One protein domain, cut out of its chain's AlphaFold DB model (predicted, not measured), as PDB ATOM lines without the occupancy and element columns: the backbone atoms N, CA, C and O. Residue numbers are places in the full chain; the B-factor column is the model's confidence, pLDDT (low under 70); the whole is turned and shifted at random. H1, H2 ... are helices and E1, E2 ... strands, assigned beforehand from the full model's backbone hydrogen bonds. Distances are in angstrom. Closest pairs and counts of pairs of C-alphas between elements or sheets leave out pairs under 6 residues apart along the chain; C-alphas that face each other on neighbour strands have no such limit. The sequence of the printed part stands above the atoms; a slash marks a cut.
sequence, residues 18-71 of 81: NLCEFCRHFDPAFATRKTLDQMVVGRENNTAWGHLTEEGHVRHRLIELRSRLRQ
ATOM      1  N   ASN A  18     181.665 146.439 160.277       83.06
ATOM      2  CA  ASN A  18     180.330 147.030 160.176       83.06
ATOM      3  C   ASN A  18     179.314 145.962 159.775       83.06
ATOM      4  O   ASN A  18     179.666 144.973 159.134       83.06
ATOM      5  N   LEU A  19     178.044 146.155 160.124       88.81
ATOM      6  CA  LEU A  19     176.973 145.327 159.571       88.81
ATOM      7  C   LEU A  19     176.851 145.597 158.069       88.81
ATOM      8  O   LEU A  19     176.829 146.753 157.653       88.81
ATOM      9  N   CYS A  20     176.720 144.542 157.268       91.75
ATOM     10  CA  CYS A  20     176.469 144.666 155.837       91.75
ATOM     11  C   CYS A  20     175.098 145.316 155.598       91.75
ATOM     12  O   CYS A  20     174.059 144.677 155.781       91.75
ATOM     13  N   GLU A  21     175.075 146.581 155.174       90.88
ATOM     14  CA  GLU A  21     173.825 147.325 154.966       90.88
ATOM     15  C   GLU A  21     173.002 146.745 153.811       90.88
ATOM     16  O   GLU A  21     171.771 146.726 153.873       90.88
ATOM     17  N   PHE A  22     173.674 146.193 152.795       91.62
ATOM     18  CA  PHE A  22     173.019 145.494 151.692       91.62
ATOM     19  C   PHE A  22     172.254 144.265 152.195       91.62
ATOM     20  O   PHE A  22     171.046 144.149 151.986       91.62
ATOM     21  N   CYS A  23     172.932 143.362 152.911       92.75
ATOM     22  CA  CYS A  23     172.279 142.180 153.463       92.75
ATOM     23  C   CYS A  23     171.183 142.568 154.463       92.75
ATOM     24  O   CYS A  23     170.118 141.964 154.439       92.75
ATOM     25  N   ARG A  24     171.387 143.608 155.280       92.00
ATOM     26  CA  ARG A  24     170.358 144.125 156.192       92.00
ATOM     27  C   ARG A  24     169.095 144.593 155.463       92.00
ATOM     28  O   ARG A  24     168.004 144.454 156.006       92.00
ATOM     29  N   HIS A  25     169.235 145.168 154.272       92.50
ATOM     30  CA  HIS A  25     168.099 145.658 153.495       92.50
ATOM     31  C   HIS A  25     167.352 144.532 152.764       92.50
ATOM     32  O   HIS A  25     166.126 144.551 152.698       92.50
ATOM     33  N   PHE A  26     168.078 143.552 152.218       91.06
ATOM     34  CA  PHE A  26     167.509 142.552 151.308       91.06
ATOM     35  C   PHE A  26     167.301 141.158 151.916       91.06
ATOM     36  O   PHE A  26     166.560 140.359 151.340       91.06
ATOM     37  N   ASP A  27     167.933 140.841 153.048       92.12
ATOM     38  CA  ASP A  27     167.700 139.585 153.758       92.12
ATOM     39  C   ASP A  27     166.784 139.771 154.975       92.12
ATOM     40  O   ASP A  27     167.225 140.295 156.001       92.12
ATOM     41  N   PRO A  28     165.542 139.259 154.936       90.88
ATOM     42  CA  PRO A  28     164.652 139.309 156.092       90.88
ATOM     43  C   PRO A  28     165.181 138.509 157.293       90.88
ATOM     44  O   PRO A  28     164.812 138.802 158.427       90.88
ATOM     45  N   ALA A  29     166.055 137.521 157.074       91.44
ATOM     46  CA  ALA A  29     166.646 136.717 158.139       91.44
ATOM     47  C   ALA A  29     167.948 137.315 158.704       91.44
ATOM     48  O   ALA A  29     168.573 136.698 159.571       91.44
ATOM     49  N   PHE A  30     168.362 138.512 158.269       91.12
ATOM     50  CA  PHE A  30     169.676 139.074 158.592       91.12
ATOM     51  C   PHE A  30     169.941 139.151 160.099       91.12
ATOM     52  O   PHE A  30     170.968 138.663 160.565       91.12
ATOM     53  N   ALA A  31     168.976 139.672 160.863       90.44
ATOM     54  CA  ALA A  31     169.086 139.829 162.314       90.44
ATOM     55  C   ALA A  31     169.201 138.492 163.071       90.44
ATOM     56  O   ALA A  31     169.701 138.459 164.191       90.44
ATOM     57  N   THR A  32     168.758 137.390 162.459       92.38
ATOM     58  CA  THR A  32     168.819 136.041 163.048       92.38
ATOM     59  C   THR A  32     170.079 135.261 162.669       92.38
ATOM     60  O   THR A  32     170.294 134.157 163.169       92.38
ATOM     61  N   ARG A  33     170.930 135.806 161.791       90.56
ATOM     62  CA  ARG A  33     172.200 135.168 161.423       90.56
ATOM     63  C   ARG A  33     173.180 135.199 162.593       90.56
ATOM     64  O   ARG A  33     173.078 136.037 163.486       90.56
ATOM     65  N   LYS A  34     174.215 134.359 162.528       90.19
ATOM     66  CA  LYS A  34     175.381 134.506 163.409       90.19
ATOM     67  C   LYS A  34     175.973 135.902 163.228       90.19
ATOM     68  O   LYS A  34     176.097 136.358 162.095       90.19
ATOM     69  N   THR A  35     176.378 136.551 164.316       89.44
ATOM     70  CA  THR A  35     176.898 137.928 164.297       89.44
ATOM     71  C   THR A  35     178.007 138.121 163.260       89.44
ATOM     72  O   THR A  35     177.962 139.070 162.489       89.44
ATOM     73  N   LEU A  36     178.945 137.175 163.149       89.56
ATOM     74  CA  LEU A  36     180.040 137.257 162.174       89.56
ATOM     75  C   LEU A  36     179.570 137.174 160.710       89.56
ATOM     76  O   LEU A  36     180.144 137.842 159.856       89.56
ATOM     77  N   ASP A  37     178.493 136.435 160.418       90.75
ATOM     78  CA  ASP A  37     177.909 136.361 159.065       90.75
ATOM     79  C   ASP A  37     177.222 137.672 158.655       90.75
ATOM     80  O   ASP A  37     176.898 137.875 157.483       90.75
ATOM     81  N   GLN A  38     176.937 138.545 159.624       90.62
ATOM     82  CA  GLN A  38     176.328 139.852 159.390       90.62
ATOM     83  C   GLN A  38     177.377 140.928 159.080       90.62
ATOM     84  O   GLN A  38     177.031 141.971 158.524       90.62
ATOM     85  N   MET A  39     178.641 140.690 159.430       90.75
ATOM     86  CA  MET A  39     179.686 141.712 159.446       90.75
ATOM     87  C   MET A  39     180.535 141.717 158.169       90.75
ATOM     88  O   MET A  39     180.746 140.678 157.536       90.75
ATOM     89  N   VAL A  40     181.051 142.901 157.831       89.75
ATOM     90  CA  VAL A  40     181.995 143.162 156.738       89.75
ATOM     91  C   VAL A  40     183.215 143.948 157.228       89.75
ATOM     92  O   VAL A  40     183.123 144.718 158.184       89.75
ATOM     93  N   VAL A  41     184.363 143.768 156.570       86.00
ATOM     94  CA  VAL A  41     185.598 144.516 156.849       86.00
ATOM     95  C   VAL A  41     185.454 145.953 156.343       86.00
ATOM     96  O   VAL A  41     185.570 146.202 155.145       86.00
ATOM     97  N   GLY A  42     185.275 146.919 157.245       72.50
ATOM     98  CA  GLY A  42     185.197 148.340 156.892       72.50
ATOM     99  C   GLY A  42     183.843 148.779 156.315       72.50
ATOM    100  O   GLY A  42     183.014 147.972 155.905       72.50
ATOM    101  N   ARG A  43     183.594 150.095 156.329       62.28
ATOM    102  CA  ARG A  43     182.266 150.689 156.073       62.28
ATOM    103  C   ARG A  43     181.863 150.724 154.594       62.28
ATOM    104  O   ARG A  43     180.681 150.677 154.286       62.28
ATOM    105  N   GLU A  44     182.835 150.786 153.687       64.12
ATOM    106  CA  GLU A  44     182.595 150.881 152.237       64.12
ATOM    107  C   GLU A  44     182.444 149.507 151.559       64.12
ATOM    108  O   GLU A  44     182.039 149.415 150.402       64.12
ATOM    109  N   ASN A  45     182.702 148.415 152.285       70.56
ATOM    110  CA  ASN A  45     182.754 147.065 151.727       70.56
ATOM    111  C   ASN A  45     181.459 146.275 151.961       70.56
ATOM    112  O   ASN A  45     181.500 145.112 152.357       70.56
ATOM    113  N   ASN A  46     180.304 146.871 151.648       81.81
ATOM    114  CA  ASN A  46     179.004 146.182 151.599       81.81
ATOM    115  C   ASN A  46     178.902 145.237 150.379       81.81
ATOM    116  O   ASN A  46     177.936 145.266 149.618       81.81
ATOM    117  N   THR A  47     179.934 144.425 150.152       89.12
ATOM    118  CA  THR A  47     180.061 143.492 149.029       89.12
ATOM    119  C   THR A  47     180.266 142.075 149.552       89.12
ATOM    120  O   THR A  47     180.702 141.884 150.689       89.12
ATOM    121  N   ALA A  48     180.028 141.067 148.708       89.81
ATOM    122  CA  ALA A  48     180.256 139.669 149.079       89.81
ATOM    123  C   ALA A  48     181.684 139.432 149.609       89.81
ATOM    124  O   ALA A  48     181.877 138.701 150.575       89.81
ATOM    125  N   TRP A  49     182.691 140.065 149.002       88.88
ATOM    126  CA  TRP A  49     184.098 139.941 149.403       88.88
ATOM    127  C   TRP A  49     184.445 140.679 150.695       88.88
ATOM    128  O   TRP A  49     185.480 140.400 151.291       88.88
ATOM    129  N   GLY A  50     183.592 141.605 151.132       89.19
ATOM    130  CA  GLY A  50     183.764 142.298 152.400       89.19
ATOM    131  C   GLY A  50     183.425 141.431 153.609       89.19
ATOM    132  O   GLY A  50     183.874 141.752 154.704       89.19
ATOM    133  N   HIS A  51     182.647 140.357 153.445       91.88
ATOM    134  CA  HIS A  51     182.164 139.560 154.571       91.88
ATOM    135  C   HIS A  51     183.286 138.848 155.332       91.88
ATOM    136  O   HIS A  51     184.218 138.304 154.743       91.88
ATOM    137  N   LEU A  52     183.152 138.817 156.663       89.00
ATOM    138  CA  LEU A  52     184.130 138.172 157.548       89.00
ATOM    139  C   LEU A  52     184.094 136.640 157.475       89.00
ATOM    140  O   LEU A  52     185.041 135.981 157.899       89.00
ATOM    141  N   THR A  53     182.991 136.072 156.984       92.00
ATOM    142  CA  THR A  53     182.774 134.628 156.895       92.00
ATOM    143  C   THR A  53     182.379 134.220 155.482       92.00
ATOM    144  O   THR A  53     181.733 134.973 154.748       92.00
ATOM    145  N   GLU A  54     182.724 132.984 155.122       94.12
ATOM    146  CA  GLU A  54     182.297 132.366 153.865       94.12
ATOM    147  C   GLU A  54     180.766 132.275 153.774       94.12
ATOM    148  O   GLU A  54     180.180 132.585 152.741       94.12
ATOM    149  N   GLU A  55     180.093 131.956 154.880       94.44
ATOM    150  CA  GLU A  55     178.627 131.938 154.941       94.44
ATOM    151  C   GLU A  55     178.012 133.316 154.649       94.44
ATOM    152  O   GLU A  55     177.034 133.418 153.903       94.44
ATOM    153  N   GLY A  56     178.590 134.392 155.199       93.12
ATOM    154  CA  GLY A  56     178.194 135.766 154.886       93.12
ATOM    155  C   GLY A  56     178.367 136.078 153.398       93.12
ATOM    156  O   GLY A  56     177.429 136.556 152.754       93.12
ATOM    157  N   HIS A  57     179.523 135.713 152.834       94.31
ATOM    158  CA  HIS A  57     179.836 135.863 151.411       94.31
ATOM    159  C   HIS A  57     178.819 135.147 150.509       94.31
ATOM    160  O   HIS A  57     178.231 135.761 149.613       94.31
ATOM    161  N   VAL A  58     178.579 133.856 150.754       95.75
ATOM    162  CA  VAL A  58     177.676 133.028 149.944       95.75
ATOM    163  C   VAL A  58     176.256 133.577 150.002       95.75
ATOM    164  O   VAL A  58     175.623 133.774 148.963       95.75
ATOM    165  N   ARG A  59     175.750 133.895 151.200       94.94
ATOM    166  CA  ARG A  59     174.397 134.449 151.345       94.94
ATOM    167  C   ARG A  59     174.256 135.805 150.665       94.94
ATOM    168  O   ARG A  59     173.235 136.031 150.019       94.94
ATOM    169  N   HIS A  60     175.257 136.684 150.764       95.62
ATOM    170  CA  HIS A  60     175.273 137.950 150.022       95.62
ATOM    171  C   HIS A  60     175.132 137.697 148.520       95.62
ATOM    172  O   HIS A  60     174.262 138.276 147.871       95.62
ATOM    173  N   ARG A  61     175.924 136.771 147.965       95.06
ATOM    174  CA  ARG A  61     175.885 136.458 146.532       95.06
ATOM    175  C   ARG A  61     174.543 135.881 146.087       95.06
ATOM    176  O   ARG A  61     174.044 136.242 145.023       95.06
ATOM    177  N   LEU A  62     173.926 135.027 146.902       94.94
ATOM    178  CA  LEU A  62     172.591 134.489 146.627       94.94
ATOM    179  C   LEU A  62     171.522 135.588 146.587       94.94
ATOM    180  O   LEU A  62     170.624 135.541 145.745       94.94
ATOM    181  N   ILE A  63     171.630 136.592 147.458       94.31
ATOM    182  CA  ILE A  63     170.735 137.754 147.455       94.31
ATOM    183  C   ILE A  63     170.947 138.585 146.189       94.31
ATOM    184  O   ILE A  63     169.970 138.896 145.512       94.31
ATOM    185  N   GLU A  64     172.195 138.887 145.817       93.19
ATOM    186  CA  GLU A  64     172.507 139.598 144.568       93.19
ATOM    187  C   GLU A  64     171.914 138.888 143.346       93.19
ATOM    188  O   GLU A  64     171.287 139.523 142.497       93.19
ATOM    189  N   LEU A  65     172.085 137.565 143.267       92.31
ATOM    190  CA  LEU A  65     171.540 136.750 142.185       92.31
ATOM    191  C   LEU A  65     170.012 136.801 142.167       92.31
ATOM    192  O   LEU A  65     169.424 137.046 141.116       92.31
ATOM    193  N   ARG A  66     169.356 136.641 143.321       89.88
ATOM    194  CA  ARG A  66     167.895 136.744 143.424       89.88
ATOM    195  C   ARG A  66     167.390 138.122 142.992       89.88
ATOM    196  O   ARG A  66     166.350 138.191 142.339       89.88
ATOM    197  N   SER A  67     168.095 139.198 143.334       84.50
ATOM    198  CA  SER A  67     167.725 140.559 142.928       84.50
ATOM    199  C   SER A  67     167.834 140.756 141.416       84.50
ATOM    200  O   SER A  67     166.950 141.368 140.826       84.50
ATOM    201  N   ARG A  68     168.859 140.183 140.770       84.81
ATOM    202  CA  ARG A  68     169.019 140.222 139.304       84.81
ATOM    203  C   ARG A  68     167.969 139.387 138.580       84.81
ATOM    204  O   ARG A  68     167.412 139.840 137.594       84.81
ATOM    205  N   LEU A  69     167.644 138.202 139.098       79.94
ATOM    206  CA  LEU A  69     166.620 137.325 138.513       79.94
ATOM    207  C   LEU A  69     165.200 137.903 138.606       79.94
ATOM    208  O   LEU A  69     164.319 137.486 137.863       79.94
ATOM    209  N   ARG A  70     164.956 138.843 139.527       69.31
ATOM    210  CA  ARG A  70     163.675 139.559 139.645       69.31
ATOM    211  C   ARG A  70     163.551 140.743 138.687       69.31
ATOM    212  O   ARG A  70     162.462 141.300 138.590       69.31
ATOM    213  N   GLN A  71     164.625 141.131 138.003       62.03
ATOM    214  CA  GLN A  71     164.541 142.106 136.923       62.03
ATOM    215  C   GLN A  71     164.123 141.361 135.650       62.03
ATOM    216  O   GLN A  71     164.868 140.487 135.203       62.03
TER     217      GLN A  71
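AT A GLANCE: This is residues 18 to 71 of the 81 residues of an uncharacterized protein of Acidobacteria bacterium (UniProt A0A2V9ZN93). One long helix, H3, runs along much of the length of the domain, and two short helices, H1 and H2, pack on its first and middle parts, together with the short strand E1 and loops making a head from which the last turns of H3 lead away. The printed part has 54 residues, with three named helices and one named strand in the order H1, H2, E1, H3. It is mostly helix and compact, with a radius of gyration of the C-alphas of 10.1 A and spans of 29 by 22 by 18 A.

IN THESE COORDINATES: H1 is residues 21 to 26, beginning at C-alpha 21 (173.825, 147.325, 154.966). H2 is residues 35 to 38, and E1, residues 39 to 41, follows it directly. H3 is residues 54 to 69, 22.5 A from first to last C-alpha, ending at C-alpha 69 (166.620, 137.325, 138.513).

HOW THE PARTS SIT: H1 and H3 only just touch, with 3 pairs of C-alphas within 8 A, on H3 through residues 60 to 63 alone; the closest C-alphas, of Cys 23 and His 60, are 6.2 A apart. They run the same way at a steep tilt of 52 degrees. H2 touches H3 at residues 54 to 57 alone, where the closest C-alphas, of Asp 37 and Gly 56, are 4.2 A apart. H1 and H2 are close but not clearly touching, their closest C-alphas, of Cys 23 and Gln 38, being 7.5 A apart. H1 and E1 are apart. E1 pairs with no named strand, but residues 18 to 19 pair antiparallel with its residues 39 to 40. In H1 and H3 every O i to N i+4 pair is within hydrogen-bond range; H2 is too short for one.

THE WHOLE: The farthest C-alphas, of Thr 35 and Gln 71, are 30.3 A apart. The printed part has no cut. The link from E1 to H3, residues 42 to 53, is long. Residues 43 to 44 and 70 to 71 have pLDDT under 70; the mean of the printed part is 88.0.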